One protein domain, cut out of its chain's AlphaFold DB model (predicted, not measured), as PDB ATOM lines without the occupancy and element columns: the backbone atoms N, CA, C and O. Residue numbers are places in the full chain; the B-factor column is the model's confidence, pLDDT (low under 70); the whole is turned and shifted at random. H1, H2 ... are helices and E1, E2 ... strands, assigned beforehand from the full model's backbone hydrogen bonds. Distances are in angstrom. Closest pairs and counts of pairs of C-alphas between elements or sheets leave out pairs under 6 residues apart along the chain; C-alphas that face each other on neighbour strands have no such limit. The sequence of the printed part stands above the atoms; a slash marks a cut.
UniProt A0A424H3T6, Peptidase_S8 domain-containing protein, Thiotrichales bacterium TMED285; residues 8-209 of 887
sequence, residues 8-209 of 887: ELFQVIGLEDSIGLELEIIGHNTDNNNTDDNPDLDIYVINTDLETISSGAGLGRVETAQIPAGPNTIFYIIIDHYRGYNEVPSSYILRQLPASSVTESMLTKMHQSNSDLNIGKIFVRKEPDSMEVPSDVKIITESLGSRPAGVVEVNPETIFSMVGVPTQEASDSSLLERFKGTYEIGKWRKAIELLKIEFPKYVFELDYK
ATOM      1  N   GLU A   8      19.952-102.993 -29.208       84.19
ATOM      2  CA  GLU A   8      21.201-103.063 -29.960       84.19
ATOM      3  C   GLU A   8      22.251-103.783 -29.112       84.19
ATOM      4  O   GLU A   8      22.473-103.432 -27.954       84.19
ATOM      5  N   LEU A   9      22.873-104.821 -29.680       86.62
ATOM      6  CA  LEU A   9      23.833-105.684 -28.994       86.62
ATOM      7  C   LEU A   9      25.224-105.524 -29.608       86.62
ATOM      8  O   LEU A   9      25.423-105.778 -30.798       86.62
ATOM      9  N   PHE A  10      26.208-105.196 -28.777       91.00
ATOM     10  CA  PHE A  10      27.612-105.107 -29.163       91.00
ATOM     11  C   PHE A  10      28.420-106.134 -28.380       91.00
ATOM     12  O   PHE A  10      28.341-106.185 -27.159       91.00
ATOM     13  N   GLN A  11      29.231-106.934 -29.066       92.81
ATOM     14  CA  GLN A  11      30.210-107.802 -28.415       92.81
ATOM     15  C   GLN A  11      31.530-107.047 -28.250       92.81
ATOM     16  O   GLN A  11      32.027-106.436 -29.200       92.81
ATOM     17  N   VAL A  12      32.118-107.129 -27.063       91.56
ATOM     18  CA  VAL A  12      33.386-106.482 -26.714       91.56
ATOM     19  C   VAL A  12      34.281-107.454 -25.956       91.56
ATOM     20  O   VAL A  12      33.809-108.381 -25.302       91.56
ATOM     21  N   ILE A  13      35.590-107.259 -26.085       88.62
ATOM     22  CA  ILE A  13      36.609-108.055 -25.399       88.62
ATOM     23  C   ILE A  13      37.229-107.172 -24.318       88.62
ATOM     24  O   ILE A  13      37.644-106.050 -24.618       88.62
ATOM     25  N   GLY A  14      37.271-107.673 -23.085       85.00
ATOM     26  CA  GLY A  14      37.884-107.000 -21.949       85.00
ATOM     27  C   GLY A  14      39.387-106.791 -22.140       85.00
ATOM     28  O   GLY A  14      40.068-107.557 -22.832       85.00
ATOM     29  N   LEU A  15      39.890-105.716 -21.535       85.88
ATOM     30  CA  LEU A  15      41.303-105.341 -21.526       85.88
ATOM     31  C   LEU A  15      41.911-105.598 -20.140       85.88
ATOM     32  O   LEU A  15      41.219-106.052 -19.229       85.88
ATOM     33  N   GLU A  16      43.215-105.348 -20.000       81.88
ATOM     34  CA  GLU A  16      43.904-105.417 -18.699       81.88
ATOM     35  C   GLU A  16      43.310-104.425 -17.695       81.88
ATOM     36  O   GLU A  16      43.104-104.779 -16.542       81.88
ATOM     37  N   ASP A  17      42.957-103.225 -18.159       79.00
ATOM     38  CA  ASP A  17      42.269-102.214 -17.364       79.00
ATOM     39  C   ASP A  17      40.775-102.168 -17.699       79.00
ATOM     40  O   ASP A  17      40.344-102.482 -18.814       79.00
ATOM     41  N   SER A  18      39.978-101.699 -16.740       83.12
ATOM     42  CA  SER A  18      38.558-101.425 -16.967       83.12
ATOM     43  C   SER A  18      38.335-100.322 -18.015       83.12
ATOM     44  O   SER A  18      39.137 -99.394 -18.157       83.12
ATOM     45  N   ILE A  19      37.214-100.399 -18.737       86.50
ATOM     46  CA  ILE A  19      36.850 -99.451 -19.799       86.50
ATOM     47  C   ILE A  19      35.580 -98.713 -19.392       86.50
ATOM     48  O   ILE A  19      34.542 -99.338 -19.176       86.50
ATOM     49  N   GLY A  20      35.637 -97.382 -19.341       87.44
ATOM     50  CA  GLY A  20      34.443 -96.563 -19.153       87.44
ATOM     51  C   GLY A  20      33.628 -96.444 -20.437       87.44
ATOM     52  O   GLY A  20      34.188 -96.298 -21.526       87.44
ATOM     53  N   LEU A  21      32.306 -96.478 -20.308       90.50
ATOM     54  CA  LEU A  21      31.353 -96.283 -21.393       90.50
ATOM     55  C   LEU A  21      30.480 -95.064 -21.102       90.50
ATOM     56  O   LEU A  21      29.998 -94.887 -19.985       90.50
ATOM     57  N   GLU A  22      30.254 -94.252 -22.127       90.50
ATOM     58  CA  GLU A  22      29.300 -93.144 -22.099       90.50
ATOM     59  C   GLU A  22      28.336 -93.287 -23.273       90.50
ATOM     60  O   GLU A  22      28.758 -93.304 -24.435       90.50
ATOM     61  N   LEU A  23      27.050 -93.390 -22.957       90.56
ATOM     62  CA  LEU A  23      25.952 -93.358 -23.905       90.56
ATOM     63  C   LEU A  23      25.331 -91.959 -23.870       90.56
ATOM     64  O   LEU A  23      24.725 -91.572 -22.877       90.56
ATOM     65  N   GLU A  24      25.490 -91.193 -24.947       88.19
ATOM     66  CA  GLU A  24      24.941 -89.838 -25.071       88.19
ATOM     67  C   GLU A  24      23.898 -89.792 -26.186       88.19
ATOM     68  O   GLU A  24      24.186 -90.106 -27.345       88.19
ATOM     69  N   ILE A  25      22.706 -89.295 -25.873       82.75
ATOM     70  CA  ILE A  25      21.695 -89.011 -26.891       82.75
ATOM     71  C   ILE A  25      22.053 -87.713 -27.619       82.75
ATOM     72  O   ILE A  25      22.302 -86.672 -27.002       82.75
ATOM     73  N   ILE A  26      22.063 -87.763 -28.950       83.44
ATOM     74  CA  ILE A  26      22.438 -86.643 -29.828       83.44
ATOM     75  C   ILE A  26      21.297 -86.151 -30.724       83.44
ATOM     76  O   ILE A  26      21.473 -85.166 -31.436       83.44
ATOM     77  N   GLY A  27      20.139 -86.811 -30.694       75.81
ATOM     78  CA  GLY A  27      18.918 -86.347 -31.348       75.81
ATOM     79  C   GLY A  27      17.732 -87.247 -31.018       75.81
ATOM     80  O   GLY A  27      17.904 -88.447 -30.815       75.81
ATOM     81  N   HIS A  28      16.538 -86.672 -30.979       72.88
ATOM     82  CA  HIS A  28      15.292 -87.373 -30.689       72.88
ATOM     83  C   HIS A  28      14.218 -86.889 -31.661       72.88
ATOM     84  O   HIS A  28      14.105 -85.692 -31.893       72.88
ATOM     85  N   ASN A  29      13.431 -87.807 -32.229       66.62
ATOM     86  CA  ASN A  29      12.531 -87.592 -33.365       66.62
ATOM     87  C   ASN A  29      13.260 -87.257 -34.697       66.62
ATOM     88  O   ASN A  29      14.449 -87.515 -34.865       66.62
ATOM     89  N   THR A  30      12.542 -86.773 -35.719       63.94
ATOM     90  CA  THR A  30      13.138 -86.399 -37.022       63.94
ATOM     91  C   THR A  30      13.952 -85.091 -37.008       63.94
ATOM     92  O   THR A  30      14.456 -84.682 -38.056       63.94
ATOM     93  N   ASP A  31      14.043 -84.406 -35.869       67.00
ATOM     94  CA  ASP A  31      14.813 -83.186 -35.641       67.00
ATOM     95  C   ASP A  31      16.083 -83.500 -34.842       67.00
ATOM     96  O   ASP A  31      16.065 -83.678 -33.629       67.00
ATOM     97  N   ASN A  32      17.223 -83.485 -35.533       64.12
ATOM     98  CA  ASN A  32      18.537 -83.710 -34.928       64.12
ATOM     99  C   ASN A  32      18.938 -82.648 -33.882       64.12
ATOM    100  O   ASN A  32      20.005 -82.775 -33.292       64.12
ATOM    101  N   ASN A  33      18.151 -81.583 -33.687       64.12
ATOM    102  CA  ASN A  33      18.389 -80.580 -32.646       64.12
ATOM    103  C   ASN A  33      17.428 -80.700 -31.458       64.12
ATOM    104  O   ASN A  33      17.587 -79.941 -30.503       64.12
ATOM    105  N   ASN A  34      16.432 -81.593 -31.511       61.81
ATOM    106  CA  ASN A  34      15.562 -81.821 -30.367       61.81
ATOM    107  C   ASN A  34      16.255 -82.765 -29.383       61.81
ATOM    108  O   ASN A  34      16.426 -83.953 -29.658       61.81
ATOM    109  N   THR A  35      16.687 -82.202 -28.259       59.69
ATOM    110  CA  THR A  35      17.388 -82.910 -27.182       59.69
ATOM    111  C   THR A  35      16.621 -82.912 -25.863       59.69
ATOM    112  O   THR A  35      17.135 -83.449 -24.886       59.69
ATOM    113  N   ASP A  36      15.441 -82.285 -25.825       56.03
ATOM    114  CA  ASP A  36      14.747 -81.935 -24.578       56.03
ATOM    115  C   ASP A  36      13.461 -82.758 -24.358       56.03
ATOM    116  O   ASP A  36      12.963 -82.818 -23.235       56.03
ATOM    117  N   ASP A  37      12.931 -83.407 -25.402       58.91
ATOM    118  CA  ASP A  37      11.760 -84.287 -25.314       58.91
ATOM    119  C   ASP A  37      12.177 -85.738 -25.034       58.91
ATOM    120  O   ASP A  37      13.072 -86.262 -25.691       58.91
ATOM    121  N   ASN A  38      11.500 -86.335 -24.049       61.47
ATOM    122  CA  ASN A  38      11.718 -87.616 -23.364       61.47
ATOM    123  C   ASN A  38      12.514 -88.716 -24.107       61.47
ATOM    124  O   ASN A  38      11.936 -89.656 -24.662       61.47
ATOM    125  N   PRO A  39      13.853 -88.639 -24.090       63.84
ATOM    126  CA  PRO A  39      14.709 -89.571 -24.786       63.84
ATOM    127  C   PRO A  39      15.356 -90.477 -23.735       63.84
ATOM    128  O   PRO A  39      16.405 -90.160 -23.191       63.84
ATOM    129  N   ASP A  40      14.685 -91.566 -23.397       77.19
ATOM    130  CA  ASP A  40      15.164 -92.516 -22.394       77.19
ATOM    131  C   ASP A  40      15.873 -93.686 -23.096       77.19
ATOM    132  O   ASP A  40      15.246 -94.402 -23.890       77.19
ATOM    133  N   LEU A  41      17.187 -93.812 -22.878       83.06
ATOM    134  CA  LEU A  41      18.019 -94.908 -23.377       83.06
ATOM    135  C   LEU A  41      18.824 -95.492 -22.228       83.06
ATOM    136  O   LEU A  41      19.605 -94.773 -21.612       83.06
ATOM    137  N   ASP A  42      18.723 -96.802 -22.049       85.94
ATOM    138  CA  ASP A  42      19.482 -97.510 -21.029       85.94
ATOM    139  C   ASP A  42      20.659 -98.259 -21.666       85.94
ATOM    140  O   ASP A  42      20.564 -98.793 -22.777       85.94
ATOM    141  N   ILE A  43      21.777 -98.331 -20.947       90.06
ATOM    142  CA  ILE A  43      22.937 -99.149 -21.304       90.06
ATOM    143  C   ILE A  43      23.149-100.234 -20.254       90.06
ATOM    144  O   ILE A  43      23.196 -99.953 -19.060       90.06
ATOM    145  N   TYR A  44      23.353-101.469 -20.698       90.00
ATOM    146  CA  TYR A  44      23.692-102.599 -19.836       90.00
ATOM    147  C   TYR A  44      24.940-103.298 -20.363       90.00
ATOM    148  O   TYR A  44      25.094-103.490 -21.566       90.00
ATOM    149  N   VAL A  45      25.826-103.704 -19.464       91.00
ATOM    150  CA  VAL A  45      26.972-104.565 -19.749       91.00
ATOM    151  C   VAL A  45      26.720-105.894 -19.064       91.00
ATOM    152  O   VAL A  45      26.470-105.930 -17.859       91.00
ATOM    153  N   ILE A  46      26.787-106.978 -19.828       89.19
ATOM    154  CA  ILE A  46      26.546-108.332 -19.333       89.19
ATOM    155  C   ILE A  46      27.726-109.263 -19.631       89.19
ATOM    156  O   ILE A  46      28.474-109.047 -20.595       89.19
ATOM    157  N   ASN A  47      27.878-110.309 -18.821       88.00
ATOM    158  CA  ASN A  47      28.835-111.392 -19.066       88.00
ATOM    159  C   ASN A  47      28.242-112.483 -19.988       88.00
ATOM    160  O   ASN A  47      27.125-112.371 -20.503       88.00
ATOM    161  N   THR A  48      29.008-113.547 -20.237       86.19
ATOM    162  CA  THR A  48      28.570-114.693 -21.055       86.19
ATOM    163  C   THR A  48      27.458-115.523 -20.419       86.19
ATOM    164  O   THR A  48      26.758-116.227 -21.146       86.19
ATOM    165  N   ASP A  49      27.277-115.402 -19.106       83.19
ATOM    166  CA  ASP A  49      26.239-116.074 -18.322       83.19
ATOM    167  C   ASP A  49      24.946-115.240 -18.227       83.19
ATOM    168  O   ASP A  49      23.979-115.645 -17.585       83.19
ATOM    169  N   LEU A  50      24.886-114.118 -18.963       79.75
ATOM    170  CA  LEU A  50      23.750-113.191 -19.051       79.75
ATOM    171  C   LEU A  50      23.471-112.419 -17.752       79.75
ATOM    172  O   LEU A  50      22.372-111.891 -17.564       79.75
ATOM    173  N   GLU A  51      24.463-112.318 -16.873       79.19
ATOM    174  CA  GLU A  51      24.384-111.524 -15.651       79.19
ATOM    175  C   GLU A  51      24.737-110.067 -15.947       79.19
ATOM    176  O   GLU A  51      25.648-109.780 -16.728       79.19
ATOM    177  N   THR A  52      24.014-109.136 -15.320       83.56
ATOM    178  CA  THR A  52      24.294-107.701 -15.454       83.56
ATOM    179  C   THR A  52      25.474-107.337 -14.582       83.56
ATOM    180  O   THR A  52      25.402-107.467 -13.370       83.56
ATOM    181  N   ILE A  53      26.537-106.859 -15.213       84.19
ATOM    182  CA  ILE A  53      27.788-106.461 -14.564       84.19
ATOM    183  C   ILE A  53      27.809-104.958 -14.287       84.19
ATOM    184  O   ILE A  53      28.358-104.499 -13.293       84.19
ATOM    185  N   SER A  54      27.223-104.179 -15.196       87.31
ATOM    186  CA  SER A  54      27.176-102.723 -15.122       87.31
ATOM    187  C   SER A  54      25.937-102.222 -15.845       87.31
ATOM    188  O   SER A  54      25.562-102.785 -16.876       87.31
ATOM    189  N   SER A  55      25.286-101.172 -15.351       88.00
ATOM    190  CA  SER A  55      24.182-100.534 -16.078       88.00
ATOM    191  C   SER A  55      24.022 -99.037 -15.825       88.00
ATOM    192  O   SER A  55      24.137 -98.564 -14.696       88.00
ATOM    193  N   GLY A  56      23.740 -98.280 -16.879       86.94
ATOM    194  CA  GLY A  56      23.239 -96.913 -16.798       86.94
ATOM    195  C   GLY A  56      21.779 -96.927 -17.222       86.94
ATOM    196  O   GLY A  56      21.501 -97.021 -18.413       86.94
ATOM    197  N   ALA A  57      20.871 -96.934 -16.245       80.88
ATOM    198  CA  ALA A  57      19.427 -97.074 -16.450       80.88
ATOM    199  C   ALA A  57      18.640 -95.958 -15.738       80.88
ATOM    200  O   ALA A  57      17.685 -96.211 -14.993       80.88
ATOM    201  N   GLY A  58      19.144 -94.728 -15.850       77.38
ATOM    202  CA  GLY A  58      18.509 -93.530 -15.317       77.38
ATOM    203  C   GLY A  58      17.423 -92.968 -16.239       77.38
ATOM    204  O   GLY A  58      16.863 -93.654 -17.080       77.38
ATOM    205  N   LEU A  59      17.094 -91.692 -16.032       77.06
ATOM    206  CA  LEU A  59      16.249 -90.889 -16.934       77.06
ATOM    207  C   LEU A  59      17.083 -89.812 -17.646       77.06
ATOM    208  O   LEU A  59      16.565 -88.789 -18.104       77.06
ATOM    209  N   GLY A  60      18.408 -89.959 -17.605       75.50
ATOM    210  CA  GLY A  60      19.337 -88.943 -18.051       75.50
ATOM    211  C   GLY A  60      19.520 -88.972 -19.562       75.50
ATOM    212  O   GLY A  60      19.437 -90.001 -20.213       75.50
ATOM    213  N   ARG A  61      19.903 -87.824 -20.128       79.50
ATOM    214  CA  ARG A  61      20.393 -87.760 -21.517       79.50
ATOM    215  C   ARG A  61      21.702 -88.544 -21.721       79.50
ATOM    216  O   ARG A  61      22.051 -88.897 -22.850       79.50
ATOM    217  N   VAL A  62      22.464 -88.695 -20.640       84.44
ATOM    218  CA  VAL A  62      23.764 -89.357 -20.617       84.44
ATOM    219  C   VAL A  62      23.722 -90.452 -19.573       84.44
ATOM    220  O   VAL A  62      23.548 -90.157 -18.388       84.44
ATOM    221  N   GLU A  63      23.960 -91.672 -20.028       87.06
ATOM    222  CA  GLU A  63      24.115 -92.848 -19.188       87.06
ATOM    223  C   GLU A  63      25.567 -93.326 -19.235       87.06
ATOM    224  O   GLU A  63      26.261 -93.205 -20.250       87.06
ATOM    225  N   THR A  64      26.054 -93.844 -18.114       88.56
ATOM    226  CA  THR A  64      27.436 -94.316 -17.982       88.56
ATOM    227  C   THR A  64      27.451 -95.735 -17.451       88.56
ATOM    228  O   THR A  64      26.707 -96.045 -16.525       88.56
ATOM    229  N   ALA A  65      28.336 -96.561 -17.997       90.12
ATOM    230  CA  ALA A  65      28.565 -97.936 -17.559       90.12
ATOM    231  C   ALA A  65      30.059 -98.273 -17.648       90.12
ATOM    232  O   ALA A  65      30.867 -97.470 -18.126       90.12
ATOM    233  N   GLN A  66      30.440 -99.462 -17.197       88.50
ATOM    234  CA  GLN A  66      31.820 -99.925 -17.183       88.50
ATOM    235  C   GLN A  66      31.924-101.365 -17.672       88.50
ATOM    236  O   GLN A  66      31.112-102.222 -17.338       88.50
ATOM    237  N   ILE A  67      32.973-101.639 -18.440       87.94
ATOM    238  CA  ILE A  67      33.440-103.001 -18.684       87.94
ATOM    239  C   ILE A  67      34.561-103.261 -17.672       87.94
ATOM    240  O   ILE A  67      35.531-102.493 -17.666       87.94
ATOM    241  N   PRO A  68      34.458-104.285 -16.809       83.94
ATOM    242  CA  PRO A  68      35.509-104.573 -15.843       83.94
ATOM    243  C   PRO A  68      36.799-105.045 -16.525       83.94
ATOM    244  O   PRO A  68      36.812-105.433 -17.697       83.94
ATOM    245  N   ALA A  69      37.896-104.997 -15.768       82.19
ATOM    246  CA  ALA A  69      39.164-105.588 -16.174       82.19
ATOM    247  C   ALA A  69      38.998-107.104 -16.370       82.19
ATOM    248  O   ALA A  69      38.324-107.778 -15.590       82.19
ATOM    249  N   GLY A  70      39.588-107.643 -17.432       83.00
ATOM    250  CA  GLY A  70      39.395-109.037 -17.820       83.00
ATOM    251  C   GLY A  70      39.960-109.297 -19.210       83.00
ATOM    252  O   GLY A  70      39.189-109.389 -20.170       83.00
ATOM    253  N   PRO A  71      41.293-109.369 -19.365       84.12
ATOM    254  CA  PRO A  71      41.912-109.518 -20.671       84.12
ATOM    255  C   PRO A  71      41.440-110.812 -21.344       84.12
ATOM    256  O   PRO A  71      41.633-111.909 -20.824       84.12
ATOM    257  N   ASN A  72      40.871-110.678 -22.544       83.25
ATOM    258  CA  ASN A  72      40.257-111.758 -23.337       83.25
ATOM    259  C   ASN A  72      38.896-112.278 -22.837       83.25
ATOM    260  O   ASN A  72      38.352-113.202 -23.446       83.25
ATOM    261  N   THR A  73      38.312-111.680 -21.798       90.50
ATOM    262  CA  THR A  73      36.938-111.982 -21.370       90.50
ATOM    263  C   THR A  73      35.941-111.346 -22.337       90.50
ATOM    264  O   THR A  73      36.143-110.223 -22.799       90.50
ATOM    265  N   ILE A  74      34.872-112.063 -22.689       90.94
ATOM    266  CA  ILE A  74      33.827-111.554 -23.586       90.94
ATOM    267  C   ILE A  74      32.731-110.897 -22.752       90.94
ATOM    268  O   ILE A  74      32.158-111.531 -21.871       90.94
ATOM    269  N   PHE A  75      32.396-109.661 -23.107       92.06
ATOM    270  CA  PHE A  75      31.248-108.934 -22.579       92.06
ATOM    271  C   PHE A  75      30.303-108.557 -23.718       92.06
ATOM    272  O   PHE A  75      30.718-108.432 -24.879       92.06
ATOM    273  N   TYR A  76      29.038-108.331 -23.380       92.19
ATOM    274  CA  TYR A  76      28.076-107.740 -24.300       92.19
ATOM    275  C   TYR A  76      27.553-106.420 -23.752       92.19
ATOM    276  O   TYR A  76      27.236-106.320 -22.572       92.19
ATOM    277  N   ILE A  77      27.453-105.415 -24.618       92.56
ATOM    278  CA  ILE A  77      26.783-104.148 -24.334       92.56
ATOM    279  C   ILE A  77      25.409-104.212 -24.986       92.56
ATOM    280  O   ILE A  77      25.312-104.467 -26.188       92.56
ATOM    281  N   ILE A  78      24.373-103.973 -24.198       89.75
ATOM    282  CA  ILE A  78      22.989-103.866 -24.637       89.75
ATOM    283  C   ILE A  78      22.576-102.406 -24.512       89.75
ATOM    284  O   ILE A  78      22.773-101.797 -23.462       89.75
ATOM    285  N   ILE A  79      21.998-101.860 -25.576       88.75
ATOM    286  CA  ILE A  79      21.342-100.554 -25.555       88.75
ATOM    287  C   ILE A  79      19.848-100.788 -25.720       88.75
ATOM    288  O   ILE A  79      19.420-101.335 -26.742       88.75
ATOM    289  N   ASP A  80      19.087-100.399 -24.702       81.69
ATOM    290  CA  ASP A  80      17.638-100.569 -24.637       81.69
ATOM    291  C   ASP A  80      16.920 -99.232 -24.834       81.69
ATOM    292  O   ASP A  80      17.305 -98.197 -24.285       81.69
ATOM    293  N   HIS A  81      15.862 -99.269 -25.640       77.25
ATOM    294  CA  HIS A  81      15.019 -98.117 -25.936       77.25
ATOM    295  C   HIS A  81      13.724 -98.232 -25.130       77.25
ATOM    296  O   HIS A  81      12.751 -98.845 -25.578       77.25
ATOM    297  N   TYR A  82      13.695 -97.626 -23.944       69.25
ATOM    298  CA  TYR A  82      12.582 -97.795 -23.014       69.25
ATOM    299  C   TYR A  82      11.287 -97.126 -23.526       69.25
ATOM    300  O   TYR A  82      11.163 -95.899 -23.613       69.25
ATOM    301  N   ARG A  83      10.285 -97.939 -23.891       59.53
ATOM    302  CA  ARG A  83       9.095 -97.488 -24.641       59.53
ATOM    303  C   ARG A  83       8.074 -96.715 -23.814       59.53
ATOM    304  O   ARG A  83       7.327 -95.936 -24.403       59.53
ATOM    305  N   GLY A  84       8.039 -96.878 -22.489       58.59
ATOM    306  CA  GLY A  84       7.146 -96.104 -21.615       58.59
ATOM    307  C   GLY A  84       7.294 -94.583 -21.766       58.59
ATOM    308  O   GLY A  84       6.381 -93.834 -21.419       58.59
ATOM    309  N   TYR A  85       8.420 -94.140 -22.331       57.50
ATOM    310  CA  TYR A  85       8.798 -92.742 -22.466       57.50
ATOM    311  C   TYR A  85       9.294 -92.347 -23.866       57.50
ATOM    312  O   TYR A  85       9.260 -91.163 -24.200       57.50
ATOM    313  N   ASN A  86       9.665 -93.316 -24.710       57.84
ATOM    314  CA  ASN A  86      10.280 -93.090 -26.018       57.84
ATOM    315  C   ASN A  86       9.334 -93.551 -27.158       57.84
ATOM    316  O   ASN A  86       9.417 -94.673 -27.655       57.84
ATOM    317  N   GLU A  87       8.393 -92.691 -27.576       61.53
ATOM    318  CA  GLU A  87       7.417 -92.998 -28.651       61.53
ATOM    319  C   GLU A  87       7.954 -92.730 -30.076       61.53
ATOM    320  O   GLU A  87       7.284 -93.016 -31.076       61.53
ATOM    321  N   VAL A  88       9.154 -92.152 -30.198       68.50
ATOM    322  CA  VAL A  88       9.760 -91.719 -31.466       68.50
ATOM    323  C   VAL A  88      11.251 -92.085 -31.526       68.50
ATOM    324  O   VAL A  88      11.885 -92.240 -30.490       68.50
ATOM    325  N   PRO A  89      11.852 -92.233 -32.724       70.38
ATOM    326  CA  PRO A  89      13.243 -92.678 -32.845       70.38
ATOM    327  C   PRO A  89      14.242 -91.717 -32.192       70.38
ATOM    328  O   PRO A  89      14.136 -90.506 -32.381       70.38
ATOM    329  N   SER A  90      15.255 -92.265 -31.521       76.12
ATOM    330  CA  SER A  90      16.389 -91.520 -30.963       76.12
ATOM    331  C   SER A  90      17.690 -91.881 -31.693       76.12
ATOM    332  O   SER A  90      17.827 -92.964 -32.254       76.12
ATOM    333  N   SER A  91      18.641 -90.949 -31.741       81.19
ATOM    334  CA  SER A  91      20.008 -91.155 -32.234       81.19
ATOM    335  C   SER A  91      20.984 -90.913 -31.092       81.19
ATOM    336  O   SER A  91      20.869 -89.912 -30.384       81.19
ATOM    337  N   TYR A  92      21.968 -91.793 -30.939       86.19
ATOM    338  CA  TYR A  92      22.908 -91.755 -29.823       86.19
ATOM    339  C   TYR A  92      24.360 -91.960 -30.284       86.19
ATOM    340  O   TYR A  92      24.626 -92.387 -31.411       86.19
ATOM    341  N   ILE A  93      25.307 -91.631 -29.405       89.56
ATOM    342  CA  ILE A  93      26.727 -91.963 -29.532       89.56
ATOM    343  C   ILE A  93      27.128 -92.793 -28.313       89.56
ATOM    344  O   ILE A  93      26.937 -92.355 -27.185       89.56
ATOM    345  N   LEU A  94      27.741 -93.952 -28.556       91.31
ATOM    346  CA  LEU A  94      28.441 -94.732 -27.538       91.31
ATOM    347  C   LEU A  94      29.945 -94.437 -27.619       91.31
ATOM    348  O   LEU A  94      30.571 -94.658 -28.662       91.31
ATOM    349  N   ARG A  95      30.533 -93.931 -26.533       90.56
ATOM    350  CA  ARG A  95      31.967 -93.618 -26.433       90.56
ATOM    351  C   ARG A  95      32.656 -94.562 -25.459       90.56
ATOM    352  O   ARG A  95      32.142 -94.823 -24.378       90.56
ATOM    353  N   GLN A  96      33.860 -94.999 -25.821       88.62
ATOM    354  CA  GLN A  96      34.806 -95.589 -24.876       88.62
ATOM    355  C   GLN A  96      35.660 -94.474 -24.275       88.62
ATOM    356  O   GLN A  96      36.267 -93.682 -25.006       88.62
ATOM    357  N   LEU A  97      35.698 -94.409 -22.951       82.56
ATOM    358  CA  LEU A  97      36.445 -93.414 -22.198       82.56
ATOM    359  C   LEU A  97      37.758 -94.033 -21.690       82.56
ATOM    360  O   LEU A  97      37.720 -95.029 -20.967       82.56
ATOM    361  N   PRO A  98      38.928 -93.456 -22.027       70.06
ATOM    362  CA  PRO A  98      40.176 -93.809 -21.360       70.06
ATOM    363  C   PRO A  98      40.113 -93.409 -19.882       70.06
ATOM    364  O   PRO A  98      39.552 -92.359 -19.566       70.06
ATOM    365  N   ALA A  99      40.771 -94.170 -18.999       63.84
ATOM    366  CA  ALA A  99      40.790 -93.915 -17.553       63.84
ATOM    367  C   ALA A  99      41.173 -92.464 -17.186       63.84
ATOM    368  O   ALA A  99      40.583 -91.867 -16.294       63.84
ATOM    369  N   SER A 100      42.091 -91.843 -17.937       63.19
ATOM    370  CA  SER A 100      42.518 -90.448 -17.730       63.19
ATOM    371  C   SER A 100      41.445 -89.386 -18.014       63.19
ATOM    372  O   SER A 100      41.659 -88.211 -17.723       63.19
ATOM    373  N   SER A 101      40.348 -89.767 -18.666       68.62
ATOM    374  CA  SER A 101      39.285 -88.870 -19.136       68.62
ATOM    375  C   SER A 101      38.013 -88.967 -18.289       68.62
ATOM    376  O   SER A 101      37.073 -88.212 -18.533       68.62
ATOM    377  N   VAL A 102      37.967 -89.896 -17.328       73.88
ATOM    378  CA  VAL A 102      36.806 -90.120 -16.463       73.88
ATOM    379  C   VAL A 102      36.828 -89.099 -15.325       73.88
ATOM    380  O   VAL A 102      37.818 -88.964 -14.609       73.88
ATOM    381  N   THR A 103      35.746 -88.334 -15.176       77.88
ATOM    382  CA  THR A 103      35.603 -87.386 -14.059       77.88
ATOM    383  C   THR A 103      35.218 -88.111 -12.770       77.88
ATOM    384  O   THR A 103      34.635 -89.189 -12.820       77.88
ATOM    385  N   GLU A 104      35.463 -87.505 -11.608       73.19
ATOM    386  CA  GLU A 104      35.062 -88.070 -10.307       73.19
ATOM    387  C   GLU A 104      33.550 -88.352 -10.236       73.19
ATOM    388  O   GLU A 104      33.132 -89.420  -9.811       73.19
ATOM    389  N   SER A 105      32.719 -87.454 -10.780       74.81
ATOM    390  CA  SER A 105      31.268 -87.674 -10.868       74.81
ATOM    391  C   SER A 105      30.890 -88.846 -11.781       74.81
ATOM    392  O   SER A 105      29.904 -89.526 -11.502       74.81
ATOM    393  N   MET A 106      31.633 -89.074 -12.868       73.75
ATOM    394  CA  MET A 106      31.420 -90.233 -13.743       73.75
ATOM    395  C   MET A 106      31.850 -91.523 -13.056       73.75
ATOM    396  O   MET A 106      31.108 -92.495 -13.116       73.75
ATOM    397  N   LEU A 107      32.988 -91.510 -12.352       72.19
ATOM    398  CA  LEU A 107      33.423 -92.625 -11.514       72.19
ATOM    399  C   LEU A 107      32.325 -92.991 -10.517       72.19
ATOM    400  O   LEU A 107      31.888 -94.134 -10.515       72.19
ATOM    401  N   THR A 108      31.798 -92.036  -9.744       73.88
ATOM    402  CA  THR A 108      30.711 -92.307  -8.786       73.88
ATOM    403  C   THR A 108      29.500 -92.966  -9.448       73.88
ATOM    404  O   THR A 108      28.988 -93.955  -8.927       73.88
ATOM    405  N   LYS A 109      29.060 -92.467 -10.612       75.25
ATOM    406  CA  LYS A 109      27.943 -93.072 -11.354       75.25
ATOM    407  C   LYS A 109      28.265 -94.481 -11.853       75.25
ATOM    408  O   LYS A 109      27.410 -95.353 -11.769       75.25
ATOM    409  N   MET A 110      29.486 -94.718 -12.331       76.12
ATOM    410  CA  MET A 110      29.952 -96.044 -12.751       76.12
ATOM    411  C   MET A 110      30.041 -97.021 -11.567       76.12
ATOM    412  O   MET A 110      29.629 -98.168 -11.688       76.12
ATOM    413  N   HIS A 111      30.484 -96.568 -10.392       74.31
ATOM    414  CA  HIS A 111      30.473 -97.386  -9.176       74.31
ATOM    415  C   HIS A 111      29.041 -97.757  -8.757       74.31
ATOM    416  O   HIS A 111      28.763 -98.930  -8.528       74.31
ATOM    417  N   GLN A 112      28.114 -96.789  -8.740       73.88
ATOM    418  CA  GLN A 112      26.687 -97.025  -8.446       73.88
ATOM    419  C   GLN A 112      26.007 -97.947  -9.469       73.88
ATOM    420  O   GLN A 112      25.086 -98.697  -9.137       73.88
ATOM    421  N   SER A 113      26.440 -97.858 -10.723       73.62
ATOM    422  CA  SER A 113      26.007 -98.675 -11.856       73.62
ATOM    423  C   SER A 113      26.421-100.144 -11.714       73.62
ATOM    424  O   SER A 113      25.646-101.031 -12.072       73.62
ATOM    425  N   ASN A 114      27.602-100.394 -11.144       72.50
ATOM    426  CA  ASN A 114      28.128-101.735 -10.870       72.50
ATOM    427  C   ASN A 114      27.665-102.300  -9.519       72.50
ATOM    428  O   ASN A 114      27.985-103.435  -9.190       72.50
ATOM    429  N   SER A 115      26.979-101.501  -8.697       73.75
ATOM    430  CA  SER A 115      26.497-101.965  -7.400       73.75
ATOM    431  C   SER A 115      25.300-102.900  -7.567       73.75
ATOM    432  O   SER A 115      24.323-102.559  -8.246       73.75
ATOM    433  N   ASP A 116      25.358-104.040  -6.889       75.69
ATOM    434  CA  ASP A 116      24.234-104.957  -6.759       75.69
ATOM    435  C   ASP A 116      23.107-104.336  -5.924       75.69
ATOM    436  O   ASP A 116      23.340-103.505  -5.047       75.69
ATOM    437  N   LEU A 117      21.866-104.751  -6.188       82.81
ATOM    438  CA  LEU A 117      20.663-104.192  -5.566       82.81
ATOM    439  C   LEU A 117      19.808-105.272  -4.897       82.81
ATOM    440  O   LEU A 117      19.653-106.374  -5.431       82.81
ATOM    441  N   ASN A 118      19.172-104.919  -3.781       81.94
ATOM    442  CA  ASN A 118      18.076-105.684  -3.191       81.94
ATOM    443  C   ASN A 118      16.741-105.216  -3.794       81.94
ATOM    444  O   ASN A 118      16.130-104.241  -3.353       81.94
ATOM    445  N   ILE A 119      16.272-105.909  -4.834       85.25
ATOM    446  CA  ILE A 119      14.966-105.619  -5.442       85.25
ATOM    447  C   ILE A 119      13.856-105.833  -4.406       85.25
ATOM    448  O   ILE A 119      13.825-106.847  -3.713       85.25
ATOM    449  N   GLY A 120      12.932-104.875  -4.307       86.19
ATOM    450  CA  GLY A 120      11.869-104.891  -3.298       86.19
ATOM    451  C   GLY A 120      12.266-104.283  -1.949       86.19
ATOM    452  O   GLY A 120      11.440-104.252  -1.040       86.19
ATOM    453  N   LYS A 121      13.483-103.745  -1.815       88.12
ATOM    454  CA  LYS A 121      13.906-102.932  -0.669       88.12
ATOM    455  C   LYS A 121      14.351-101.553  -1.138       88.12
ATOM    456  O   LYS A 121      14.980-101.411  -2.188       88.12
ATOM    457  N   ILE A 122      13.992-100.528  -0.373       89.31
ATOM    458  CA  ILE A 122      14.442 -99.151  -0.601       89.31
ATOM    459  C   ILE A 122      14.741 -98.467   0.723       89.31
ATOM    460  O   ILE A 122      14.076 -98.721   1.727       89.31
ATOM    461  N   PHE A 123      15.701 -97.550   0.722       87.62
ATOM    462  CA  PHE A 123      15.915 -96.656   1.850       87.62
ATOM    463  C   PHE A 123      14.988 -95.447   1.743       87.62
ATOM    464  O   PHE A 123      14.881 -94.820   0.687       87.62
ATOM    465  N   VAL A 124      14.329 -95.099   2.850       86.75
ATOM    466  CA  VAL A 124      13.375 -93.989   2.906       86.75
ATOM    467  C   VAL A 124      13.660 -93.106   4.105       86.75
ATOM    468  O   VAL A 124      13.791 -93.595   5.223       86.75
ATOM    469  N   ARG A 125      13.682 -91.785   3.897       83.50
ATOM    470  CA  ARG A 125      13.724 -90.783   4.974       83.50
ATOM    471  C   ARG A 125      12.547 -89.820   4.876       83.50
ATOM    472  O   ARG A 125      12.301 -89.221   3.827       83.50
ATOM    473  N   LYS A 126      11.856 -89.651   6.005       73.31
ATOM    474  CA  LYS A 126      10.793 -88.667   6.230       73.31
ATOM    475  C   LYS A 126      11.432 -87.312   6.539       73.31
ATOM    476  O   LYS A 126      12.311 -87.228   7.396       73.31
ATOM    477  N   GLU A 127      10.985 -86.245   5.884       67.94
ATOM    478  CA  GLU A 127      11.335 -84.893   6.329       67.94
ATOM    479  C   GLU A 127      10.522 -84.499   7.582       67.94
ATOM    480  O   GLU A 127       9.338 -84.838   7.664       67.94
ATOM    481  N   PRO A 128      11.110 -83.764   8.549       56.16
ATOM    482  CA  PRO A 128      10.481 -83.483   9.848       56.16
ATOM    483  C   PRO A 128       9.167 -82.678   9.806       56.16
ATOM    484  O   PRO A 128       8.422 -82.700  10.784       56.16
ATOM    485  N   ASP A 129       8.863 -81.984   8.701       57.19
ATOM    486  CA  ASP A 129       7.800 -80.964   8.632       57.19
ATOM    487  C   ASP A 129       6.545 -81.357   7.813       57.19
ATOM    488  O   ASP A 129       5.659 -80.524   7.585       57.19
ATOM    489  N   SER A 130       6.389 -82.611   7.364       55.97
ATOM    490  CA  SER A 130       5.174 -83.010   6.626       55.97
ATOM    491  C   SER A 130       4.022 -83.406   7.567       55.97
ATOM    492  O   SER A 130       3.913 -84.560   7.978       55.97
ATOM    493  N   MET A 131       3.120 -82.467   7.885       54.56
ATOM    494  CA  MET A 131       1.913 -82.746   8.695       54.56
ATOM    495  C   MET A 131       0.854 -83.619   7.987       54.56
ATOM    496  O   MET A 131      -0.042 -84.129   8.655       54.56
ATOM    497  N   GLU A 132       0.953 -83.834   6.670       63.44
ATOM    498  CA  GLU A 132       0.115 -84.785   5.924       63.44
ATOM    499  C   GLU A 132       0.986 -85.639   4.992       63.44
ATOM    500  O   GLU A 132       1.618 -85.129   4.066       63.44
ATOM    501  N   VAL A 133       1.010 -86.951   5.246       65.00
ATOM    502  CA  VAL A 133       1.626 -87.947   4.361       65.00
ATOM    503  C   VAL A 133       0.600 -88.299   3.276       65.00
ATOM    504  O   VAL A 133      -0.499 -88.737   3.633       65.00
ATOM    505  N   PRO A 134       0.902 -88.112   1.974       73.31
ATOM    506  CA  PRO A 134       0.023 -88.559   0.894       73.31
ATOM    507  C   PRO A 134      -0.327 -90.043   1.051       73.31
ATOM    508  O   PRO A 134       0.522 -90.828   1.469       73.31
ATOM    509  N   SER A 135      -1.557 -90.439   0.701       71.31
ATOM    510  CA  SER A 135      -2.018 -91.836   0.815       71.31
ATOM    511  C   SER A 135      -1.062 -92.827   0.161       71.31
ATOM    512  O   SER A 135      -0.844 -93.911   0.696       71.31
ATOM    513  N   ASP A 136      -0.465 -92.420  -0.954       72.19
ATOM    514  CA  ASP A 136       0.373 -93.271  -1.787       72.19
ATOM    515  C   ASP A 136       1.742 -93.479  -1.118       72.19
ATOM    516  O   ASP A 136       2.194 -94.606  -0.944       72.19
ATOM    517  N   VAL A 137       2.342 -92.417  -0.569       77.19
ATOM    518  CA  VAL A 137       3.605 -92.503   0.190       77.19
ATOM    519  C   VAL A 137       3.415 -93.185   1.548       77.19
ATOM    520  O   VAL A 137       4.350 -93.778   2.094       77.19
ATOM    521  N   LYS A 138       2.202 -93.147   2.113       78.38
ATOM    522  CA  LYS A 138       1.898 -93.820   3.380       78.38
ATOM    523  C   LYS A 138       2.142 -95.328   3.287       78.38
ATOM    524  O   LYS A 138       2.693 -95.888   4.224       78.38
ATOM    525  N   ILE A 139       1.821 -95.949   2.152       77.69
ATOM    526  CA  ILE A 139       2.028 -97.390   1.922       77.69
ATOM    527  C   ILE A 139       3.513 -97.775   2.055       77.69
ATOM    528  O   ILE A 139       3.823 -98.853   2.543       77.69
ATOM    529  N   ILE A 140       4.425 -96.872   1.682       80.88
ATOM    530  CA  ILE A 140       5.878 -97.073   1.781       80.88
ATOM    531  C   ILE A 140       6.399 -96.732   3.188       80.88
ATOM    532  O   ILE A 140       7.312 -97.363   3.706       80.88
ATOM    533  N   THR A 141       5.837 -95.698   3.815       78.44
ATOM    534  CA  THR A 141       6.389 -95.093   5.040       78.44
ATOM    535  C   THR A 141       5.761 -95.595   6.343       78.44
ATOM    536  O   THR A 141       6.214 -95.206   7.427       78.44
ATOM    537  N   GLU A 142       4.722 -96.429   6.269       78.31
ATOM    538  CA  GLU A 142       4.020 -96.988   7.431       78.31
ATOM    539  C   GLU A 142       4.915 -97.946   8.229       78.31
ATOM    540  O   GLU A 142       4.962 -97.850   9.456       78.31
ATOM    541  N   SER A 143       5.716 -98.767   7.544       72.56
ATOM    542  CA  SER A 143       6.685 -99.692   8.154       72.56
ATOM    543  C   SER A 143       7.821 -98.989   8.905       72.56
ATOM    544  O   SER A 143       8.367 -99.553   9.848       72.56
ATOM    545  N   LEU A 144       8.128 -97.723   8.587       71.12
ATOM    546  CA  LEU A 144       9.094 -96.927   9.359       71.12
ATOM    547  C   LEU A 144       8.595 -96.583  10.774       71.12
ATOM    548  O   LEU A 144       9.394 -96.201  11.629       71.12
ATOM    549  N   GLY A 145       7.285 -96.645  11.036       72.19
ATOM    550  CA  GLY A 145       6.715 -96.249  12.325       72.19
ATOM    551  C   GLY A 145       7.143 -94.834  12.742       72.19
ATOM    552  O   GLY A 145       6.983 -93.873  11.981       72.19
ATOM    553  N   SER A 146       7.704 -94.712  13.950       70.62
ATOM    554  CA  SER A 146       8.254 -93.465  14.505       70.62
ATOM    555  C   SER A 146       9.660 -93.113  14.007       70.62
ATOM    556  O   SER A 146      10.142 -92.020  14.309       70.62
ATOM    557  N   ARG A 147      10.332 -94.002  13.263       71.44
ATOM    558  CA  ARG A 147      11.699 -93.768  12.785       71.44
ATOM    559  C   ARG A 147      11.699 -92.684  11.695       71.44
ATOM    560  O   ARG A 147      10.832 -92.701  10.812       71.44
ATOM    561  N   PRO A 148      12.663 -91.744  11.725       72.75
ATOM    562  CA  PRO A 148      12.778 -90.702  10.707       72.75
ATOM    563  C   PRO A 148      13.321 -91.242   9.378       72.75
ATOM    564  O   PRO A 148      13.056 -90.644   8.339       72.75
ATOM    565  N   ALA A 149      14.054 -92.360   9.389       80.31
ATOM    566  CA  ALA A 149      14.567 -93.025   8.197       80.31
ATOM    567  C   ALA A 149      14.762 -94.533   8.419       80.31
ATOM    568  O   ALA A 149      14.783 -94.981   9.568       80.31
ATOM    569  N   GLY A 150      14.929 -95.290   7.337       76.00
ATOM    570  CA  GLY A 150      15.278 -96.710   7.371       76.00
ATOM    571  C   GLY A 150      15.047 -97.407   6.033       76.00
ATOM    572  O   GLY A 150      14.432 -96.839   5.128       76.00
ATOM    573  N   VAL A 151      15.531 -98.643   5.924       82.50
ATOM    574  CA  VAL A 151      15.197 -99.535   4.808       82.50
ATOM    575  C   VAL A 151      13.790-100.083   5.020       82.50
ATOM    576  O   VAL A 151      13.425-100.476   6.129       82.50
ATOM    577  N   VAL A 152      12.996-100.091   3.959       81.94
ATOM    578  CA  VAL A 152      11.634-100.618   3.955       81.94
ATOM    579  C   VAL A 152      11.450-101.604   2.821       81.94
ATOM    580  O   VAL A 152      11.857-101.361   1.683       81.94
ATOM    581  N   GLU A 153      10.801-102.715   3.150       85.94
ATOM    582  CA  GLU A 153      10.340-103.675   2.161       85.94
ATOM    583  C   GLU A 153       9.090-103.144   1.470       85.94
ATOM    584  O   GLU A 153       8.142-102.660   2.096       85.94
ATOM    585  N   VAL A 154       9.108-103.227   0.151       86.44
ATOM    586  CA  VAL A 154       8.105-102.663  -0.735       86.44
ATOM    587  C   VAL A 154       7.837-103.666  -1.840       86.44
ATOM    588  O   VAL A 154       8.749-104.163  -2.494       86.44
ATOM    589  N   ASN A 155       6.563-103.954  -2.089       85.75
ATOM    590  CA  ASN A 155       6.205-104.755  -3.250       85.75
ATOM    591  C   ASN A 155       6.575-103.962  -4.523       85.75
ATOM    592  O   ASN A 155       6.040-102.859  -4.706       85.75
ATOM    593  N   PRO A 156       7.427-104.501  -5.419       85.69
ATOM    594  CA  PRO A 156       7.834-103.784  -6.618       85.69
ATOM    595  C   PRO A 156       6.667-103.309  -7.487       85.69
ATOM    596  O   PRO A 156       6.676-102.177  -7.965       85.69
ATOM    597  N   GLU A 157       5.605-104.113  -7.616       84.06
ATOM    598  CA  GLU A 157       4.409-103.748  -8.386       84.06
ATOM    599  C   GLU A 157       3.715-102.499  -7.835       84.06
ATOM    600  O   GLU A 157       3.170-101.695  -8.595       84.06
ATOM    601  N   THR A 158       3.753-102.320  -6.512       83.62
ATOM    602  CA  THR A 158       3.159-101.159  -5.843       83.62
ATOM    603  C   THR A 158       3.899 -99.893  -6.245       83.62
ATOM    604  O   THR A 158       3.270 -98.946  -6.718       83.62
ATOM    605  N   ILE A 159       5.229 -99.910  -6.152       86.81
ATOM    606  CA  ILE A 159       6.071 -98.792  -6.580       86.81
ATOM    607  C   ILE A 159       5.880 -98.504  -8.065       86.81
ATOM    608  O   ILE A 159       5.612 -97.359  -8.426       86.81
ATOM    609  N   PHE A 160       5.925 -99.531  -8.916       86.81
ATOM    610  CA  PHE A 160       5.742 -99.352 -10.355       86.81
ATOM    611  C   PHE A 160       4.413 -98.667 -10.676       86.81
ATOM    612  O   PHE A 160       4.384 -97.694 -11.430       86.81
ATOM    613  N   SER A 161       3.326 -99.096 -10.029       83.25
ATOM    614  CA  SER A 161       2.011 -98.478 -10.210       83.25
ATOM    615  C   SER A 161       1.944 -97.018  -9.743       83.25
ATOM    616  O   SER A 161       1.262 -96.221 -10.387       83.25
ATOM    617  N   MET A 162       2.661 -96.650  -8.672       83.88
ATOM    618  CA  MET A 162       2.671 -95.283  -8.130       83.88
ATOM    619  C   MET A 162       3.316 -94.285  -9.082       83.88
ATOM    620  O   MET A 162       2.801 -93.187  -9.259       83.88
ATOM    621  N   VAL A 163       4.431 -94.673  -9.700       85.19
ATOM    622  CA  VAL A 163       5.194 -93.796 -10.600       85.19
ATOM    623  C   VAL A 163       4.838 -93.986 -12.075       85.19
ATOM    624  O   VAL A 163       5.484 -93.424 -12.953       85.19
ATOM    625  N   GLY A 164       3.806 -94.781 -12.371       78.00
ATOM    626  CA  GLY A 164       3.351 -95.023 -13.740       78.00
ATOM    627  C   GLY A 164       4.307 -95.873 -14.583       78.00
ATOM    628  O   GLY A 164       4.185 -95.883 -15.806       78.00
ATOM    629  N   VAL A 165       5.223 -96.610 -13.951       78.75
ATOM    630  CA  VAL A 165       6.031 -97.635 -14.619       78.75
ATOM    631  C   VAL A 165       5.110 -98.826 -14.918       78.75
ATOM    632  O   VAL A 165       4.499 -99.372 -13.994       78.75
ATOM    633  N   PRO A 166       4.962 -99.261 -16.181       67.44
ATOM    634  CA  PRO A 166       4.035-100.332 -16.525       67.44
ATOM    635  C   PRO A 166       4.360-101.618 -15.758       67.44
ATOM    636  O   PRO A 166       5.469-102.146 -15.832       67.44
ATOM    637  N   THR A 167       3.389-102.169 -15.024       61.25
ATOM    638  CA  THR A 167       3.559-103.473 -14.356       61.25
ATOM    639  C   THR A 167       3.760-104.590 -15.384       61.25
ATOM    640  O   THR A 167       4.559-105.492 -15.152       61.25
ATOM    641  N   GLN A 168       3.154-104.447 -16.568       57.88
ATOM    642  CA  GLN A 168       3.468-105.176 -17.797       57.88
ATOM    643  C   GLN A 168       3.660-104.165 -18.938       57.88
ATOM    644  O   GLN A 168       2.732-103.415 -19.245       57.88
ATOM    645  N   GLU A 169       4.841-104.117 -19.559       54.81
ATOM    646  CA  GLU A 169       4.999-103.431 -20.847       54.81
ATOM    647  C   GLU A 169       4.455-104.298 -21.993       54.81
ATOM    648  O   GLU A 169       4.257-105.506 -21.843       54.81
ATOM    649  N   ALA A 170       4.158-103.662 -23.132       51.78
ATOM    650  CA  ALA A 170       3.639-104.325 -24.324       51.78
ATOM    651  C   ALA A 170       4.490-105.553 -24.701       51.78
ATOM    652  O   ALA A 170       5.715-105.507 -24.625       51.78
ATOM    653  N   SER A 171       3.811-106.619 -25.130       50.44
ATOM    654  CA  SER A 171       4.254-108.011 -25.337       50.44
ATOM    655  C   SER A 171       5.476-108.271 -26.231       50.44
ATOM    656  O   SER A 171       5.726-109.426 -26.563       50.44
ATOM    657  N   ASP A 172       6.212-107.242 -26.645       54.56
ATOM    658  CA  ASP A 172       7.149-107.321 -27.762       54.56
ATOM    659  C   ASP A 172       8.609-106.990 -27.370       54.56
ATOM    660  O   ASP A 172       9.486-107.169 -28.207       54.56
ATOM    661  N   SER A 173       8.919-106.559 -26.127       64.25
ATOM    662  CA  SER A 173      10.321-106.306 -25.723       64.25
ATOM    663  C   SER A 173      11.107-107.608 -25.555       64.25
ATOM    664  O   SER A 173      10.865-108.405 -24.644       64.25
ATOM    665  N   SER A 174      12.115-107.797 -26.407       68.50
ATOM    666  CA  SER A 174      13.000-108.962 -26.328       68.50
ATOM    667  C   SER A 174      13.957-108.942 -25.125       68.50
ATOM    668  O   SER A 174      14.488-110.001 -24.783       68.50
ATOM    669  N   LEU A 175      14.155-107.798 -24.450       74.94
ATOM    670  CA  LEU A 175      15.006-107.701 -23.254       74.94
ATOM    671  C   LEU A 175      14.405-108.482 -22.078       74.94
ATOM    672  O   LEU A 175      15.113-109.250 -21.433       74.94
ATOM    673  N   LEU A 176      13.092-108.361 -21.851       72.75
ATOM    674  CA  LEU A 176      12.376-109.094 -20.800       72.75
ATOM    675  C   LEU A 176      12.492-110.617 -20.981       72.75
ATOM    676  O   LEU A 176      12.699-111.344 -20.010       72.75
ATOM    677  N   GLU A 177      12.357-111.102 -22.219       74.44
ATOM    678  CA  GLU A 177      12.420-112.539 -22.511       74.44
ATOM    679  C   GLU A 177      13.851-113.089 -22.502       74.44
ATOM    680  O   GLU A 177      14.072-114.214 -22.053       74.44
ATOM    681  N   ARG A 178      14.824-112.323 -23.016       77.44
ATOM    682  CA  ARG A 178      16.200-112.804 -23.232       77.44
ATOM    683  C   ARG A 178      17.157-112.475 -22.086       77.44
ATOM    684  O   ARG A 178      18.132-113.197 -21.916       77.44
ATOM    685  N   PHE A 179      16.877-111.429 -21.306       79.56
ATOM    686  CA  PHE A 179      17.752-110.884 -20.259       79.56
ATOM    687  C   PHE A 179      16.936-110.448 -19.029       79.56
ATOM    688  O   PHE A 179      16.987-109.301 -18.584       79.56
ATOM    689  N   LYS A 180      16.152-111.380 -18.470       78.44
ATOM    690  CA  LYS A 180      15.182-111.103 -17.398       78.44
ATOM    691  C   LYS A 180      15.777-110.349 -16.198       78.44
ATOM    692  O   LYS A 180      15.166-109.397 -15.725       78.44
ATOM    693  N   GLY A 181      16.956-110.753 -15.716       78.25
ATOM    694  CA  GLY A 181      17.614-110.100 -14.573       78.25
ATOM    695  C   GLY A 181      18.008-108.650 -14.864       78.25
ATOM    696  O   GLY A 181      17.771-107.765 -14.046       78.25
ATOM    697  N   THR A 182      18.530-108.391 -16.064       81.94
ATOM    698  CA  THR A 182      18.868-107.046 -16.551       81.94
ATOM    699  C   THR A 182      17.639-106.146 -16.614       81.94
ATOM    700  O   THR A 182      17.663-105.023 -16.111       81.94
ATOM    701  N   TYR A 183      16.547-106.668 -17.175       79.94
ATOM    702  CA  TYR A 183      15.280-105.950 -17.277       79.94
ATOM    703  C   TYR A 183      14.718-105.562 -15.897       79.94
ATOM    704  O   TYR A 183      14.307-104.419 -15.694       79.94
ATOM    705  N   GLU A 184      14.729-106.488 -14.933       82.25
ATOM    706  CA  GLU A 184      14.261-106.244 -13.558       82.25
ATOM    707  C   GLU A 184      15.058-105.120 -12.869       82.25
ATOM    708  O   GLU A 184      14.463-104.202 -12.300       82.25
ATOM    709  N   ILE A 185      16.393-105.143 -12.974       82.62
ATOM    710  CA  ILE A 185      17.275-104.119 -12.388       82.62
ATOM    711  C   ILE A 185      17.008-102.740 -13.001       82.62
ATOM    712  O   ILE A 185      16.857-101.761 -12.264       82.62
ATOM    713  N   GLY A 186      16.929-102.658 -14.332       82.25
ATOM    714  CA  GLY A 186      16.656-101.407 -15.042       82.25
ATOM    715  C   GLY A 186      15.328-100.784 -14.632       82.25
ATOM    716  O   GLY A 186      15.259 -99.615 -14.241       82.25
ATOM    717  N   LYS A 187      14.276-101.607 -14.610       82.62
ATOM    718  CA  LYS A 187      12.934-101.197 -14.191       82.62
ATOM    719  C   LYS A 187      12.910-100.689 -12.748       82.62
ATOM    720  O   LYS A 187      12.236 -99.701 -12.456       82.62
ATOM    721  N   TRP A 188      13.654-101.340 -11.854       87.81
ATOM    722  CA  TRP A 188      13.760-100.925 -10.458       87.81
ATOM    723  C   TRP A 188      14.452 -99.572 -10.301       87.81
ATOM    724  O   TRP A 188      13.872 -98.666  -9.701       87.81
ATOM    725  N   ARG A 189      15.637 -99.394 -10.902       86.25
ATOM    726  CA  ARG A 189      16.386 -98.122 -10.866       86.25
ATOM    727  C   ARG A 189      15.534 -96.958 -11.373       86.25
ATOM    728  O   ARG A 189      15.409 -95.940 -10.689       86.25
ATOM    729  N   LYS A 190      14.861 -97.158 -12.508       84.50
ATOM    730  CA  LYS A 190      13.963 -96.173 -13.122       84.50
ATOM    731  C   LYS A 190      12.808 -95.783 -12.207       84.50
ATOM    732  O   LYS A 190      12.516 -94.600 -12.038       84.50
ATOM    733  N   ALA A 191      12.171 -96.767 -11.578       87.75
ATOM    734  CA  ALA A 191      11.052 -96.510 -10.682       87.75
ATOM    735  C   ALA A 191      11.453 -95.666  -9.462       87.75
ATOM    736  O   ALA A 191      10.692 -94.786  -9.062       87.75
ATOM    737  N   ILE A 192      12.649 -95.890  -8.905       89.25
ATOM    738  CA  ILE A 192      13.146 -95.112  -7.761       89.25
ATOM    739  C   ILE A 192      13.492 -93.676  -8.162       89.25
ATOM    740  O   ILE A 192      13.140 -92.747  -7.435       89.25
ATOM    741  N   GLU A 193      14.092 -93.462  -9.335       86.25
ATOM    742  CA  GLU A 193      14.334 -92.108  -9.857       86.25
ATOM    743  C   GLU A 193      13.027 -91.339 -10.104       86.25
ATOM    744  O   GLU A 193      12.900 -90.177  -9.711       86.25
ATOM    745  N   LEU A 194      12.000 -91.992 -10.656       86.19
ATOM    746  CA  LEU A 194      10.677 -91.375 -10.799       86.19
ATOM    747  C   LEU A 194      10.026 -91.071  -9.443       86.19
ATOM    748  O   LEU A 194       9.375 -90.039  -9.299       86.19
ATOM    749  N   LEU A 195      10.237 -91.918  -8.433       88.62
ATOM    750  CA  LEU A 195       9.762 -91.674  -7.067       88.62
ATOM    751  C   LEU A 195      10.403 -90.423  -6.462       88.62
ATOM    752  O   LEU A 195       9.701 -89.617  -5.848       88.62
ATOM    753  N   LYS A 196      11.713 -90.228  -6.676       89.00
ATOM    754  CA  LYS A 196      12.432 -89.008  -6.269       89.00
ATOM    755  C   LYS A 196      11.829 -87.758  -6.924       89.00
ATOM    756  O   LYS A 196      11.717 -86.721  -6.268       89.00
ATOM    757  N   ILE A 197      11.422 -87.855  -8.193       86.25
ATOM    758  CA  ILE A 197      10.813 -86.749  -8.951       86.25
ATOM    759  C   ILE A 197       9.380 -86.458  -8.484       86.25
ATOM    760  O   ILE A 197       9.043 -85.295  -8.257       86.25
ATOM    761  N   GLU A 198       8.546 -87.489  -8.339       85.94
ATOM    762  CA  GLU A 198       7.124 -87.353  -7.983       85.94
ATOM    763  C   GLU A 198       6.944 -86.883  -6.531       85.94
ATOM    764  O   GLU A 198       6.052 -86.091  -6.212       85.94
ATOM    765  N   PHE A 199       7.840 -87.313  -5.638       86.44
ATOM    766  CA  PHE A 199       7.755 -87.057  -4.203       86.44
ATOM    767  C   PHE A 199       9.018 -86.366  -3.654       86.44
ATOM    768  O   PHE A 199       9.654 -86.876  -2.730       86.44
ATOM    769  N   PRO A 200       9.342 -85.136  -4.099       84.25
ATOM    770  CA  PRO A 200      10.617 -84.463  -3.807       84.25
ATOM    771  C   PRO A 200      10.809 -84.050  -2.335       84.25
ATOM    772  O   PRO A 200      11.848 -83.512  -1.967       84.25
ATOM    773  N   LYS A 201       9.790 -84.245  -1.488       81.25
ATOM    774  CA  LYS A 201       9.840 -83.999  -0.034       81.25
ATOM    775  C   LYS A 201      10.288 -85.218   0.776       81.25
ATOM    776  O   LYS A 201      10.391 -85.128   1.995       81.25
ATOM    777  N   TYR A 202      10.491 -86.350   0.122       83.88
ATOM    778  CA  TYR A 202      10.985 -87.575   0.728       83.88
ATOM    779  C   TYR A 202      12.318 -87.915   0.076       83.88
ATOM    780  O   TYR A 202      12.554 -87.582  -1.085       83.88
ATOM    781  N   VAL A 203      13.192 -88.572   0.828       87.38
ATOM    782  CA  VAL A 203      14.397 -89.160   0.242       87.38
ATOM    783  C   VAL A 203      14.110 -90.631   0.018       87.38
ATOM    784  O   VAL A 203      13.810 -91.333   0.983       87.38
ATOM    785  N   PHE A 204      14.199 -91.062  -1.236       89.31
ATOM    786  CA  PHE A 204      14.194 -92.465  -1.634       89.31
ATOM    787  C   PHE A 204      15.573 -92.788  -2.175       89.31
ATOM    788  O   PHE A 204      16.055 -92.062  -3.036       89.31
ATOM    789  N   GLU A 205      16.196 -93.854  -1.699       88.69
ATOM    790  CA  GLU A 205      17.428 -94.378  -2.281       88.69
ATOM    791  C   GLU A 205      17.294 -95.877  -2.524       88.69
ATOM    792  O   GLU A 205      16.487 -96.565  -1.889       88.69
ATOM    793  N   LEU A 206      18.077 -96.370  -3.480       87.44
ATOM    794  CA  LEU A 206      18.197 -97.798  -3.735       87.44
ATOM    795  C   LEU A 206      18.820 -98.492  -2.520       87.44
ATOM    796  O   LEU A 206      19.744 -97.958  -1.909       87.44
ATOM    797  N   ASP A 207      18.321 -99.685  -2.196       85.25
ATOM    798  CA  ASP A 207      18.987-100.577  -1.250       85.25
ATOM    799  C   ASP A 207      20.049-101.385  -2.003       85.25
ATOM    800  O   ASP A 207      19.735-102.277  -2.798       85.25
ATOM    801  N   TYR A 208      21.308-101.005  -1.816       78.69
ATOM    802  CA  TYR A 208      22.441-101.681  -2.434       78.69
ATOM    803  C   TYR A 208      22.789-102.933  -1.632       78.69
ATOM    804  O   TYR A 208      22.798-102.896  -0.401       78.69
ATOM    805  N   LYS A 209      23.126-104.035  -2.312       69.50
ATOM    806  CA  LYS A 209      23.792-105.150  -1.639       69.50
ATOM    807  C   LYS A 209      25.160-104.661  -1.203       69.50
ATOM    808  O   LYS A 209      26.032-104.384  -2.023       69.50
TER     809      LYS A 209
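AT A GLANCE: This is residues 8 to 209 of the 887 residues of the protein "Peptidase_S8 domain-containing protein" of Thiotrichales bacterium TMED285 (UniProt A0A424H3T6). Picture two lobes: a sandwich of two strongly twisted sheets, E1 E6 E3 E4 and E5 E2 E7, face to face, and a smaller lobe where the long helix H5 covers one face of the sheet E9 E8 E10. H5 links the lobes, beginning over E3 and E4 and running on over E8 and E10; H1 packs on E5 and E4 of the sandwich, and the short helices H2 and H3 lie in the smaller lobe. The printed part has 202 residues with five named helices and ten named strands, in the order E1 E2 E3 E4 E5 E6 E7 H1 E8 H2 E9 H3 H4 H5 E10. The three sheets are antiparallel throughout and the class is mixed, helices and strands. The whole is compact, with a radius of gyration of the C-alphas of 18.0 A and spans of 54 by 39 by 33 A.

HOW THE PARTS SIT: Begin with the largest sheet, which runs E1, residues 8 to 13, E6, residues 74 to 81, E3, residues 41 to 46, and E4, residues 52 to 56. Look for N 10 and O 77 at 2.8 A between E1 and E6, N 44 and O 78 at 2.8 A between E6 and E3, and N 45 and O 54 at 2.8 A in the hairpin E3 and E4, each within hydrogen-bond range. The second sheet runs E5, residues 62 to 67, E2, residues 19 to 28, and E7, residues 90 to 97; here N 21 and O 65 are 2.8 A apart, and so are N 93 and O 24. The two sheets form a sandwich, two sheets face to face, 10.7 A centre to centre, their strands at 16 degrees. H1, residues 104 to 113, is on the second sheet, making two layers, a helix on one face of a sheet; it lies over E5 at a height over the sheet of 8.2 A, and its closest C-alpha pair with E5 is Ala 65 and Met 110, 5.3 A. H5, residues 180 to 198, is on the first sheet, again two layers, at a height over the sheet of 10.2 A; the closest C-alphas of H5 and E4 are Thr 182 and Thr 52, 5.6 A. The third sheet runs E9, residues 149 to 153, E8, residues 117 to 126, and E10, residues 202 to 208, with N 124 and O 150 at 2.9 A and N 205 and O 123 at 2.9 A. H5 is on this sheet too, along the strands at 13 degrees to E10 on the local plane, with C-alphas Lys 196 and Phe 204 closest at 6.0 A. H3, residues 156 to 162, only just touches H5, with 3 pairs of C-alphas within 8 A, Phe 160 and Ala 191 closest at 6.0 A. H2, residues 135 to 141, only grazes the third sheet; its closest C-alphas with E9 are Ile 140 and Val 152, 7.1 A. H4, residues 174 to 178, only just touches H5, and only at the corner, Leu 176 and Tyr 183 having the closest C-alphas, 5.5 A. Every O i to N i+4 pair is within range in H1, H3, H4 and H5; in H2 it is 1 of 3, beside 4 of 4 O i to N i+3 pairs.

IN THESE COORDINATES: Find C-alpha 8 at (21.201, -103.063, -29.960), where E1 begins. E2 measures 27.0 A from first to last C-alpha, E6 23.2 A and E7 22.0 A. E8 measures 21.9 A and bends by 86 degrees at residue 120. Find C-alpha 180 at (15.182, -111.103, -17.398); from there H5 runs 26.8 A to C-alpha 198. E10 ends at C-alpha 208, (22.441, -101.681, -2.434).

THE WHOLE: The C-alphas farthest apart are those of Asn 72 and Met 131, 57.8 A. The printed part has no cut. The links E2 to E3 and H3 to H4 are long. The mean pLDDT of the printed part is 78.6, and 38 residues are under 70, among them residues 29 to 39 and 166 to 174.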